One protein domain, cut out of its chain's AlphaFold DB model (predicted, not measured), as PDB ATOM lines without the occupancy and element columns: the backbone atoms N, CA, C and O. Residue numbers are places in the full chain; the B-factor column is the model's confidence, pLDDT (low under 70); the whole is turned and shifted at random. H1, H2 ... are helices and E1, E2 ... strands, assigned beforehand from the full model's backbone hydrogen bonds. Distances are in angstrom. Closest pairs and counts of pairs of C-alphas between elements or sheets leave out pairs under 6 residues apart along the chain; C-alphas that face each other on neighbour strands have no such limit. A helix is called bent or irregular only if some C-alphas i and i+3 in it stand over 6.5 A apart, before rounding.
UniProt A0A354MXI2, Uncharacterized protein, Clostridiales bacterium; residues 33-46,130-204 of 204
ATOM      1  N   GLY A  33     115.370 213.831  39.355       62.34
ATOM      2  CA  GLY A  33     114.348 214.709  38.783       62.34
ATOM      3  C   GLY A  33     114.620 214.952  37.293       62.34
ATOM      4  O   GLY A  33     115.762 214.850  36.846       62.34
ATOM      5  N   ASP A  34     113.581 215.262  36.516       79.44
ATOM      6  CA  ASP A  34     113.699 215.412  35.063       79.44
ATOM      7  C   ASP A  34     114.596 216.602  34.666       79.44
ATOM      8  O   ASP A  34     114.177 217.762  34.613       79.44
ATOM      9  N   LEU A  35     115.855 216.293  34.356       84.00
ATOM     10  CA  LEU A  35     116.881 217.248  33.942       84.00
ATOM     11  C   LEU A  35     116.625 217.828  32.535       84.00
ATOM     12  O   LEU A  35     117.226 218.843  32.156       84.00
ATOM     13  N   SER A  36     115.728 217.217  31.749       81.12
ATOM     14  CA  SER A  36     115.396 217.675  30.391       81.12
ATOM     15  C   SER A  36     114.811 219.095  30.395       81.12
ATOM     16  O   SER A  36     115.051 219.888  29.484       81.12
ATOM     17  N   LEU A  37     114.128 219.459  31.481       83.62
ATOM     18  CA  LEU A  37     113.545 220.777  31.712       83.62
ATOM     19  C   LEU A  37     114.586 221.904  31.804       83.62
ATOM     20  O   LEU A  37     114.298 223.035  31.409       83.62
ATOM     21  N   PHE A  38     115.785 221.606  32.311       85.69
ATOM     22  CA  PHE A  38     116.885 222.568  32.448       85.69
ATOM     23  C   PHE A  38     117.764 222.593  31.197       85.69
ATOM     24  O   PHE A  38     118.087 223.663  30.686       85.69
ATOM     25  N   THR A  39     118.098 221.420  30.656       81.94
ATOM     26  CA  THR A  39     118.902 221.315  29.423       81.94
ATOM     27  C   THR A  39     118.210 221.946  28.216       81.94
ATOM     28  O   THR A  39     118.879 222.541  27.375       81.94
ATOM     29  N   ASN A  40     116.879 221.877  28.126       78.38
ATOM     30  CA  ASN A  40     116.135 222.566  27.071       78.38
ATOM     31  C   ASN A  40     116.084 224.083  27.280       78.38
ATOM     32  O   ASN A  40     116.272 224.823  26.317       78.38
ATOM     33  N   ALA A  41     115.893 224.544  28.518       75.50
ATOM     34  CA  ALA A  41     115.853 225.969  28.841       75.50
ATOM     35  C   ALA A  41     117.203 226.677  28.612       75.50
ATOM     36  O   ALA A  41     117.226 227.860  28.290       75.50
ATOM     37  N   LEU A  42     118.328 225.960  28.728       75.12
ATOM     38  CA  LEU A  42     119.669 226.492  28.441       75.12
ATOM     39  C   LEU A  42     119.935 226.739  26.947       75.12
ATOM     40  O   LEU A  42     120.822 227.517  26.613       75.12
ATOM     41  N   LYS A  43     119.194 226.100  26.030       68.56
ATOM     42  CA  LYS A  43     119.423 226.244  24.577       68.56
ATOM     43  C   LYS A  43     118.955 227.586  24.013       68.56
ATOM     44  O   LYS A  43     119.282 227.899  22.873       68.56
ATOM     45  N   THR A  44     118.141 228.328  24.755       64.12
ATOM     46  CA  THR A  44     117.387 229.483  24.244       64.12
ATOM     47  C   THR A  44     117.752 230.796  24.928       64.12
ATOM     48  O   THR A  44     117.090 231.806  24.690       64.12
ATOM     49  N   VAL A  45     118.777 230.800  25.785       66.44
ATOM     50  CA  VAL A  45     119.091 231.926  26.669       66.44
ATOM     51  C   VAL A  45     120.584 232.239  26.676       66.44
ATOM     52  O   VAL A  45     121.419 231.350  26.832       66.44
ATOM     53  N   SER A  46     120.899 233.529  26.581       65.62
ATOM     54  CA  SER A  46     122.245 234.077  26.768       65.62
ATOM     55  C   SER A  46     122.191 235.114  27.897       65.62
ATOM     56  O   SER A  46     121.175 235.806  28.041       65.62
ATOM     57  N   LEU A 130     127.895 231.228  28.620       55.66
ATOM     58  CA  LEU A 130     128.075 230.141  29.588       55.66
ATOM     59  C   LEU A 130     127.277 228.918  29.113       55.66
ATOM     60  O   LEU A 130     126.095 228.769  29.418       55.66
ATOM     61  N   LYS A 131     127.922 228.030  28.354       62.22
ATOM     62  CA  LYS A 131     127.318 226.762  27.923       62.22
ATOM     63  C   LYS A 131     127.533 225.690  28.981       62.22
ATOM     64  O   LYS A 131     128.568 225.034  29.003       62.22
ATOM     65  N   LEU A 132     126.544 225.520  29.855       73.06
ATOM     66  CA  LEU A 132     126.521 224.414  30.808       73.06
ATOM     67  C   LEU A 132     126.153 223.106  30.101       73.06
ATOM     68  O   LEU A 132     125.116 223.014  29.441       73.06
ATOM     69  N   ASN A 133     126.968 222.078  30.302       83.19
ATOM     70  CA  ASN A 133     126.654 220.706  29.936       83.19
ATOM     71  C   ASN A 133     126.209 219.957  31.196       83.19
ATOM     72  O   ASN A 133     127.026 219.469  31.973       83.19
ATOM     73  N   LEU A 134     124.898 219.908  31.423       82.50
ATOM     74  CA  LEU A 134     124.310 219.249  32.589       82.50
ATOM     75  C   LEU A 134     124.309 217.721  32.402       82.50
ATOM     76  O   LEU A 134     123.256 217.110  32.239       82.50
ATOM     77  N   ASP A 135     125.491 217.113  32.389       82.94
ATOM     78  CA  ASP A 135     125.660 215.664  32.285       82.94
ATOM     79  C   ASP A 135     125.395 214.998  33.655       82.94
ATOM     80  O   ASP A 135     126.150 215.223  34.607       82.94
ATOM     81  N   PRO A 136     124.335 214.175  33.792       80.38
ATOM     82  CA  PRO A 136     123.948 213.557  35.058       80.38
ATOM     83  C   PRO A 136     124.937 212.506  35.589       80.38
ATOM     84  O   PRO A 136     124.725 212.024  36.705       80.38
ATOM     85  N   GLU A 137     125.953 212.106  34.824       86.75
ATOM     86  CA  GLU A 137     127.033 211.207  35.270       86.75
ATOM     87  C   GLU A 137     128.212 211.957  35.887       86.75
ATOM     88  O   GLU A 137     129.035 211.382  36.600       86.75
ATOM     89  N   LYS A 138     128.286 213.258  35.615       87.62
ATOM     90  CA  LYS A 138     129.402 214.139  35.965       87.62
ATOM     91  C   LYS A 138     129.101 215.035  37.160       87.62
ATOM     92  O   LYS A 138     129.943 215.829  37.579       87.62
ATOM     93  N   MET A 139     127.901 214.903  37.718       88.81
ATOM     94  CA  MET A 139     127.440 215.685  38.852       88.81
ATOM     95  C   MET A 139     126.482 214.888  39.734       88.81
ATOM     96  O   MET A 139     125.696 214.067  39.260       88.81
ATOM     97  N   VAL A 140     126.508 215.187  41.027       88.56
ATOM     98  CA  VAL A 140     125.471 214.767  41.977       88.56
ATOM     99  C   VAL A 140     124.468 215.902  42.071       88.56
ATOM    100  O   VAL A 140     124.888 217.030  42.304       88.56
ATOM    101  N   TYR A 141     123.172 215.652  41.879       90.19
ATOM    102  CA  TYR A 141     122.194 216.739  41.823       90.19
ATOM    103  C   TYR A 141     120.844 216.419  42.461       90.19
ATOM    104  O   TYR A 141     120.427 215.265  42.541       90.19
ATOM    105  N   THR A 142     120.145 217.481  42.853       88.75
ATOM    106  CA  THR A 142     118.749 217.479  43.291       88.75
ATOM    107  C   THR A 142     117.952 218.515  42.503       88.75
ATOM    108  O   THR A 142     118.477 219.550  42.082       88.75
ATOM    109  N   ILE A 143     116.668 218.229  42.288       89.62
ATOM    110  CA  ILE A 143     115.714 219.185  41.728       89.62
ATOM    111  C   ILE A 143     114.679 219.496  42.807       89.62
ATOM    112  O   ILE A 143     114.060 218.593  43.365       89.62
ATOM    113  N   GLU A 144     114.519 220.778  43.103       89.62
ATOM    114  CA  GLU A 144     113.709 221.306  44.199       89.62
ATOM    115  C   GLU A 144     112.688 222.331  43.670       89.62
ATOM    116  O   GLU A 144     112.616 222.619  42.467       89.62
ATOM    117  N   ASP A 145     111.867 222.868  44.575       86.00
ATOM    118  CA  ASP A 145     110.945 223.979  44.308       86.00
ATOM    119  C   ASP A 145     109.987 223.726  43.129       86.00
ATOM    120  O   ASP A 145     109.800 224.571  42.252       86.00
ATOM    121  N   GLY A 146     109.401 222.526  43.056       83.12
ATOM    122  CA  GLY A 146     108.460 222.180  41.985       83.12
ATOM    123  C   GLY A 146     109.097 222.151  40.590       83.12
ATOM    124  O   GLY A 146     108.455 222.536  39.616       83.12
ATOM    125  N   ASN A 147     110.349 221.690  40.487       84.50
ATOM    126  CA  ASN A 147     111.142 221.629  39.252       84.50
ATOM    127  C   ASN A 147     111.628 222.988  38.728       84.50
ATOM    128  O   ASN A 147     111.824 223.148  37.521       84.50
ATOM    129  N   THR A 148     111.828 223.966  39.613       90.88
ATOM    130  CA  THR A 148     112.332 225.301  39.234       90.88
ATOM    131  C   THR A 148     113.782 225.545  39.649       90.88
ATOM    132  O   THR A 148     114.449 226.379  39.037       90.88
ATOM    133  N   THR A 149     114.310 224.767  40.598       93.38
ATOM    134  CA  THR A 149     115.697 224.882  41.065       93.38
ATOM    135  C   THR A 149     116.430 223.553  40.892       93.38
ATOM    136  O   THR A 149     116.037 222.547  41.475       93.38
ATOM    137  N   LEU A 150     117.518 223.552  40.126       92.06
ATOM    138  CA  LEU A 150     118.507 222.475  40.083       92.06
ATOM    139  C   LEU A 150     119.680 222.867  40.981       92.06
ATOM    140  O   LEU A 150     120.260 223.937  40.797       92.06
ATOM    141  N   LYS A 151     120.062 221.994  41.911       92.69
ATOM    142  CA  LYS A 151     121.310 222.098  42.675       92.69
ATOM    143  C   LYS A 151     122.191 220.916  42.329       92.69
ATOM    144  O   LYS A 151     121.718 219.787  42.341       92.69
ATOM    145  N   ALA A 152     123.456 221.167  42.028       91.81
ATOM    146  CA  ALA A 152     124.405 220.138  41.654       91.81
ATOM    147  C   ALA A 152     125.776 220.376  42.290       91.81
ATOM    148  O   ALA A 152     126.229 221.511  42.414       91.81
ATOM    149  N   THR A 153     126.453 219.291  42.640       91.12
ATOM    150  CA  THR A 153     127.855 219.270  43.042       91.12
ATOM    151  C   THR A 153     128.665 218.607  41.936       91.12
ATOM    152  O   THR A 153     128.370 217.480  41.530       91.12
ATOM    153  N   VAL A 154     129.692 219.304  41.452       88.44
ATOM    154  CA  VAL A 154     130.584 218.862  40.374       88.44
ATOM    155  C   VAL A 154     131.990 218.697  40.940       88.44
ATOM    156  O   VAL A 154     132.576 219.643  41.468       88.44
ATOM    157  N   GLN A 155     132.546 217.494  40.824       89.31
ATOM    158  CA  GLN A 155     133.912 217.208  41.263       89.31
ATOM    159  C   GLN A 155     134.927 217.933  40.374       89.31
ATOM    160  O   GLN A 155     134.709 218.063  39.172       89.31
ATOM    161  N   SER A 156     136.074 218.339  40.930       82.50
ATOM    162  CA  SER A 156     137.105 219.112  40.206       82.50
ATOM    163  C   SER A 156     137.493 218.503  38.853       82.50
ATOM    164  O   SER A 156     137.602 219.219  37.858       82.50
ATOM    165  N   LYS A 157     137.618 217.172  38.791       87.25
ATOM    166  CA  LYS A 157     137.946 216.407  37.575       87.25
ATOM    167  C   LYS A 157     136.904 216.538  36.451       87.25
ATOM    168  O   LYS A 157     137.267 216.384  35.292       87.25
ATOM    169  N   ASP A 158     135.648 216.824  36.794       89.00
ATOM    170  CA  ASP A 158     134.505 216.872  35.875       89.00
ATOM    171  C   ASP A 158     134.056 218.320  35.576       89.00
ATOM    172  O   ASP A 158     133.226 218.554  34.701       89.00
ATOM    173  N   THR A 159     134.633 219.324  36.251       81.06
ATOM    174  CA  THR A 159     134.281 220.749  36.063       81.06
ATOM    175  C   THR A 159     134.460 221.223  34.625       81.06
ATOM    176  O   THR A 159     133.618 221.961  34.117       81.06
ATOM    177  N   LYS A 160     135.502 220.749  33.932       81.69
ATOM    178  CA  LYS A 160     135.713 221.064  32.515       81.69
ATOM    179  C   LYS A 160     134.579 220.537  31.639       81.69
ATOM    180  O   LYS A 160     134.154 221.243  30.730       81.69
ATOM    181  N   ASP A 161     134.090 219.337  31.932       82.00
ATOM    182  CA  ASP A 161     133.051 218.677  31.143       82.00
ATOM    183  C   ASP A 161     131.680 219.326  31.368       82.00
ATOM    184  O   ASP A 161     130.896 219.408  30.427       82.00
ATOM    185  N   VAL A 162     131.404 219.811  32.587       81.62
ATOM    186  CA  VAL A 162     130.103 220.396  32.970       81.62
ATOM    187  C   VAL A 162     130.034 221.906  32.726       81.62
ATOM    188  O   VAL A 162     129.019 222.417  32.255       81.62
ATOM    189  N   LEU A 163     131.099 222.642  33.048       77.88
ATOM    190  CA  LEU A 163     131.133 224.111  33.005       77.88
ATOM    191  C   LEU A 163     131.854 224.652  31.765       77.88
ATOM    192  O   LEU A 163     131.878 225.860  31.557       77.88
ATOM    193  N   GLY A 164     132.520 223.790  30.991       74.44
ATOM    194  CA  GLY A 164     133.422 224.199  29.911       74.44
ATOM    195  C   GLY A 164     134.760 224.770  30.400       74.44
ATOM    196  O   GLY A 164     135.565 225.197  29.579       74.44
ATOM    197  N   THR A 165     135.007 224.782  31.717       72.38
ATOM    198  CA  THR A 165     136.221 225.319  32.356       72.38
ATOM    199  C   THR A 165     136.718 224.380  33.446       72.38
ATOM    200  O   THR A 165     135.947 223.950  34.300       72.38
ATOM    201  N   ALA A 166     138.021 224.095  33.454       75.06
ATOM    202  CA  ALA A 166     138.638 223.321  34.525       75.06
ATOM    203  C   ALA A 166     138.819 224.185  35.783       75.06
ATOM    204  O   ALA A 166     139.590 225.145  35.784       75.06
ATOM    205  N   ILE A 167     138.146 223.806  36.865       77.94
ATOM    206  CA  ILE A 167     138.297 224.394  38.194       77.94
ATOM    207  C   ILE A 167     138.945 223.341  39.095       77.94
ATOM    208  O   ILE A 167     138.433 222.239  39.277       77.94
ATOM    209  N   ASN A 168     140.087 223.688  39.693       79.88
ATOM    210  CA  ASN A 168     140.850 222.800  40.581       79.88
ATOM    211  C   ASN A 168     140.241 222.711  41.996       79.88
ATOM    212  O   ASN A 168     140.965 222.734  42.991       79.88
ATOM    213  N   ALA A 169     138.916 222.656  42.083       78.62
ATOM    214  CA  ALA A 169     138.131 222.551  43.306       78.62
ATOM    215  C   ALA A 169     136.775 221.905  42.990       78.62
ATOM    216  O   ALA A 169     136.347 221.884  41.836       78.62
ATOM    217  N   GLU A 170     136.114 221.366  44.012       86.44
ATOM    218  CA  GLU A 170     134.703 220.998  43.900       86.44
ATOM    219  C   GLU A 170     133.856 222.265  43.714       86.44
ATOM    220  O   GLU A 170     134.132 223.310  44.308       86.44
ATOM    221  N   VAL A 171     132.837 222.165  42.865       86.88
ATOM    222  CA  VAL A 171     131.945 223.267  42.514       86.88
ATOM    223  C   VAL A 171     130.524 222.941  42.951       86.88
ATOM    224  O   VAL A 171     129.997 221.878  42.633       86.88
ATOM    225  N   THR A 172     129.873 223.904  43.598       91.38
ATOM    226  CA  THR A 172     128.416 223.935  43.749       91.38
ATOM    227  C   THR A 172     127.806 224.748  42.611       91.38
ATOM    228  O   THR A 172     128.108 225.930  42.450       91.38
ATOM    229  N   LEU A 173     126.935 224.119  41.832       90.88
ATOM    230  CA  LEU A 173     126.164 224.707  40.745       90.88
ATOM    231  C   LEU A 173     124.697 224.815  41.172       90.88
ATOM    232  O   LEU A 173     124.098 223.851  41.637       90.88
ATOM    233  N   THR A 174     124.089 225.981  40.999       92.44
ATOM    234  CA  THR A 174     122.643 226.175  41.141       92.44
ATOM    235  C   THR A 174     122.102 226.781  39.861       92.44
ATOM    236  O   THR A 174     122.589 227.816  39.422       92.44
ATOM    237  N   VAL A 175     121.083 226.168  39.271       89.62
ATOM    238  CA  VAL A 175     120.404 226.678  38.078       89.62
ATOM    239  C   VAL A 175     118.945 226.912  38.431       89.62
ATOM    240  O   VAL A 175     118.261 225.999  38.893       89.62
ATOM    241  N   LYS A 176     118.461 228.135  38.222       91.00
ATOM    242  CA  LYS A 176     117.059 228.500  38.416       91.00
ATOM    243  C   LYS A 176     116.389 228.716  37.078       91.00
ATOM    244  O   LYS A 176     116.965 229.325  36.178       91.00
ATOM    245  N   ARG A 177     115.155 228.244  36.968       88.38
ATOM    246  CA  ARG A 177     114.311 228.445  35.796       88.38
ATOM    247  C   ARG A 177     112.949 228.997  36.186       88.38
ATOM    248  O   ARG A 177     112.452 228.721  37.274       88.38
ATOM    249  N   ASN A 178     112.344 229.737  35.269       87.56
ATOM    250  CA  ASN A 178     110.940 230.111  35.311       87.56
ATOM    251  C   ASN A 178     110.280 229.584  34.033       87.56
ATOM    252  O   ASN A 178     110.684 229.947  32.931       87.56
ATOM    253  N   ASP A 179     109.316 228.680  34.175       84.50
ATOM    254  CA  ASP A 179     108.666 227.963  33.073       84.50
ATOM    255  C   ASP A 179     109.625 227.275  32.090       84.50
ATOM    256  O   ASP A 179     109.968 226.110  32.267       84.50
ATOM    257  N   THR A 180     110.033 227.958  31.023       82.69
ATOM    258  CA  THR A 180     110.877 227.409  29.948       82.69
ATOM    259  C   THR A 180     112.201 228.150  29.788       82.69
ATOM    260  O   THR A 180     112.990 227.787  28.919       82.69
ATOM    261  N   THR A 181     112.478 229.145  30.634       82.62
ATOM    262  CA  THR A 181     113.692 229.964  30.570       82.62
ATOM    263  C   THR A 181     114.528 229.800  31.832       82.62
ATOM    264  O   THR A 181     114.001 229.740  32.944       82.62
ATOM    265  N   ILE A 182     115.851 229.723  31.677       84.31
ATOM    266  CA  ILE A 182     116.761 229.893  32.816       84.31
ATOM    267  C   ILE A 182     116.718 231.359  33.224       84.31
ATOM    268  O   ILE A 182     116.756 232.233  32.364       84.31
ATOM    269  N   THR A 183     116.628 231.614  34.525       85.62
ATOM    270  CA  THR A 183     116.627 232.964  35.101       85.62
ATOM    271  C   THR A 183     117.939 233.278  35.792       85.62
ATOM    272  O   THR A 183     118.404 234.413  35.726       85.62
ATOM    273  N   SER A 184     118.580 232.282  36.410       86.19
ATOM    274  CA  SER A 184     119.921 232.458  36.951       86.19
ATOM    275  C   SER A 184     120.733 231.170  37.001       86.19
ATOM    276  O   SER A 184     120.205 230.064  37.125       86.19
ATOM    277  N   VAL A 185     122.049 231.336  36.922       85.31
ATOM    278  CA  VAL A 185     123.043 230.300  37.193       85.31
ATOM    279  C   VAL A 185     123.999 230.831  38.248       85.31
ATOM    280  O   VAL A 185     124.594 231.887  38.057       85.31
ATOM    281  N   THR A 186     124.197 230.081  39.325       88.06
ATOM    282  CA  THR A 186     125.186 230.374  40.362       88.06
ATOM    283  C   THR A 186     126.219 229.258  40.422       88.06
ATOM    284  O   THR A 186     125.859 228.088  40.506       88.06
ATOM    285  N   ILE A 187     127.498 229.620  40.408       86.50
ATOM    286  CA  ILE A 187     128.641 228.717  40.549       86.50
ATOM    287  C   ILE A 187     129.445 229.181  41.761       86.50
ATOM    288  O   ILE A 187     129.903 230.322  41.792       86.50
ATOM    289  N   THR A 188     129.654 228.305  42.737       85.25
ATOM    290  CA  THR A 188     130.434 228.596  43.945       85.25
ATOM    291  C   THR A 188     131.512 227.541  44.141       85.25
ATOM    292  O   THR A 188     131.243 226.349  44.004       85.25
ATOM    293  N   TYR A 189     132.731 227.971  44.458       80.00
ATOM    294  CA  TYR A 189     133.855 227.078  44.732       80.00
ATOM    295  C   TYR A 189     134.864 227.720  45.681       80.00
ATOM    296  O   TYR A 189     135.002 228.944  45.748       80.00
ATOM    297  N   GLU A 190     135.598 226.870  46.393       78.19
ATOM    298  CA  GLU A 190     136.686 227.294  47.265       78.19
ATOM    299  C   GLU A 190     137.994 227.433  46.487       78.19
ATOM    300  O   GLU A 190     138.360 226.609  45.648       78.19
ATOM    301  N   THR A 191     138.735 228.487  46.795       73.00
ATOM    302  CA  THR A 191     140.100 228.705  46.326       73.00
ATOM    303  C   THR A 191     141.052 228.611  47.511       73.00
ATOM    304  O   THR A 191     140.648 228.693  48.668       73.00
ATOM    305  N   LYS A 192     142.358 228.536  47.245       68.50
ATOM    306  CA  LYS A 192     143.369 228.596  48.316       68.50
ATOM    307  C   LYS A 192     143.283 229.865  49.171       68.50
ATOM    308  O   LYS A 192     143.809 229.868  50.275       68.50
ATOM    309  N   ALA A 193     142.695 230.934  48.637       66.00
ATOM    310  CA  ALA A 193     142.588 232.224  49.301       66.00
ATOM    311  C   ALA A 193     141.192 232.490  49.886       66.00
ATOM    312  O   ALA A 193     141.026 233.516  50.528       66.00
ATOM    313  N   GLY A 194     140.197 231.623  49.668       70.44
ATOM    314  CA  GLY A 194     138.805 231.829  50.089       70.44
ATOM    315  C   GLY A 194     137.795 231.520  48.983       70.44
ATOM    316  O   GLY A 194     138.144 230.921  47.965       70.44
ATOM    317  N   THR A 195     136.550 231.947  49.158       77.81
ATOM    318  CA  THR A 195     135.424 231.555  48.305       77.81
ATOM    319  C   THR A 195     135.271 232.448  47.068       77.81
ATOM    320  O   THR A 195     135.339 233.680  47.141       77.81
ATOM    321  N   ALA A 196     134.977 231.834  45.921       77.19
ATOM    322  CA  ALA A 196     134.533 232.510  44.706       77.19
ATOM    323  C   ALA A 196     133.070 232.157  44.405       77.19
ATOM    324  O   ALA A 196     132.656 231.007  44.541       77.19
ATOM    325  N   THR A 197     132.278 233.149  44.001       80.62
ATOM    326  CA  THR A 197     130.883 232.979  43.581       80.62
ATOM    327  C   THR A 197     130.634 233.745  42.290       80.62
ATOM    328  O   THR A 197     130.810 234.958  42.232       80.62
ATOM    329  N   ILE A 198     130.185 233.042  41.262       80.62
ATOM    330  CA  ILE A 198     129.783 233.598  39.974       80.62
ATOM    331  C   ILE A 198     128.265 233.485  39.892       80.62
ATOM    332  O   ILE A 198     127.714 232.419  40.149       80.62
ATOM    333  N   VAL A 199     127.593 234.574  39.543       81.56
ATOM    334  CA  VAL A 199     126.149 234.633  39.317       81.56
ATOM    335  C   VAL A 199     125.917 235.174  37.916       81.56
ATOM    336  O   VAL A 199     126.327 236.286  37.603       81.56
ATOM    337  N   CYS A 200     125.264 234.400  37.067       77.75
ATOM    338  CA  CYS A 200     124.827 234.823  35.746       77.75
ATOM    339  C   CYS A 200     123.312 234.985  35.784       77.75
ATOM    340  O   CYS A 200     122.608 234.010  36.043       77.75
ATOM    341  N   ASP A 201     122.826 236.194  35.511       78.00
ATOM    342  CA  ASP A 201     121.397 236.493  35.483       78.00
ATOM    343  C   ASP A 201     120.917 236.609  34.033       78.00
ATOM    344  O   ASP A 201     121.469 237.336  33.195       78.00
ATOM    345  N   TYR A 202     119.855 235.869  33.751       70.88
ATOM    346  CA  TYR A 202     119.233 235.718  32.446       70.88
ATOM    347  C   TYR A 202     117.845 236.356  32.543       70.88
ATOM    348  O   TYR A 202     116.828 235.685  32.690       70.88
ATOM    349  N   ASN A 203     117.792 237.689  32.555       64.19
ATOM    350  CA  ASN A 203     116.509 238.390  32.529       64.19
ATOM    351  C   ASN A 203     115.856 238.186  31.154       64.19
ATOM    352  O   ASN A 203     116.446 238.576  30.142       64.19
ATOM    353  N   SER A 204     114.641 237.633  31.125       49.00
ATOM    354  CA  SER A 204     113.731 237.676  29.968       49.00
ATOM    355  C   SER A 204     113.421 239.124  29.598       49.00
ATOM    356  O   SER A 204     112.917 239.834  30.494       49.00
TER     357      SER A 204
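AT A GLANCE: This is residues 33 to 46 and 130 to 204 of the 204 residues of an uncharacterized protein of Clostridiales bacterium (UniProt A0A354MXI2). A twisted sheet of five strands has two short helices over one face, H1 toward one end of the strands and H2 toward the other, and its other face is bare of helices: two layers. The 89 printed residues include two named helices and five named strands, in the order H1 E1 E2 H2 E3 E4 E5. The sheet's order is E1 - E2 - E3 - E4 - E5, all antiparallel, and the class is mixed, helices and strands. The whole is compact, with a radius of gyration of the C-alphas of 12.5 A and spans of 38 by 26 by 22 A.

HOW THE PARTS SIT: H1, residues 36 to 44, is on the sheet of E1, residues 140 to 144, E2, 149 to 154, E3, 171 to 178, E4, 181 to 191, and E5, 194 to 201. Its height is 8.8 A; it runs across the strands, at 79 degrees to E3 on the local plane, and its closest C-alphas to E4 are Ala 41 and Thr 181, 4.9 A. E1 and E2 form a hairpin, with N 142 and O 151 at 2.8 A. H2, residues 156 to 163, is on the same face as H1, apart from it, at a height of 8.3 A; its closest C-alphas to E2 are Val 162 and Val 154, 7.6 A. H2 is irregular, with C-alphas 157 and 160 7.2 A apart. Between E2 and E3, N 152 and O 173 are 2.8 A apart. E3, E4 and E5 form a meander, each strand the antiparallel neighbour of the one before, with N 174 and O 186 at 2.8 A and N 187 and O 198 at 2.8 A. O i to N i+4 pairs within hydrogen-bond range number 2 of 5 in H1, where 2 of 6 O i to N i+3 pairs are in range, and 2 of 4 in H2.

IN THESE COORDINATES: H1 begins at C-alpha 36 (115.396, 217.675, 30.391). E4, the longest strand, measures 30.8 A; E3 and E5 each measure 23.2 A. E5 ends at C-alpha 201 (121.397, 236.493, 35.483).

THE WHOLE: The farthest C-alphas, Asp 179 and Lys 192, are 37.9 A apart. Residues 47 to 129 are not printed, and C-alphas 46 and 130 are 7.6 A apart across the cut. Of the links printed whole, none is long. Mean pLDDT of the printed part is 81.1; residues 33, 43 to 46, 130 to 131, 192 to 193 and 203 to 204 are under 70.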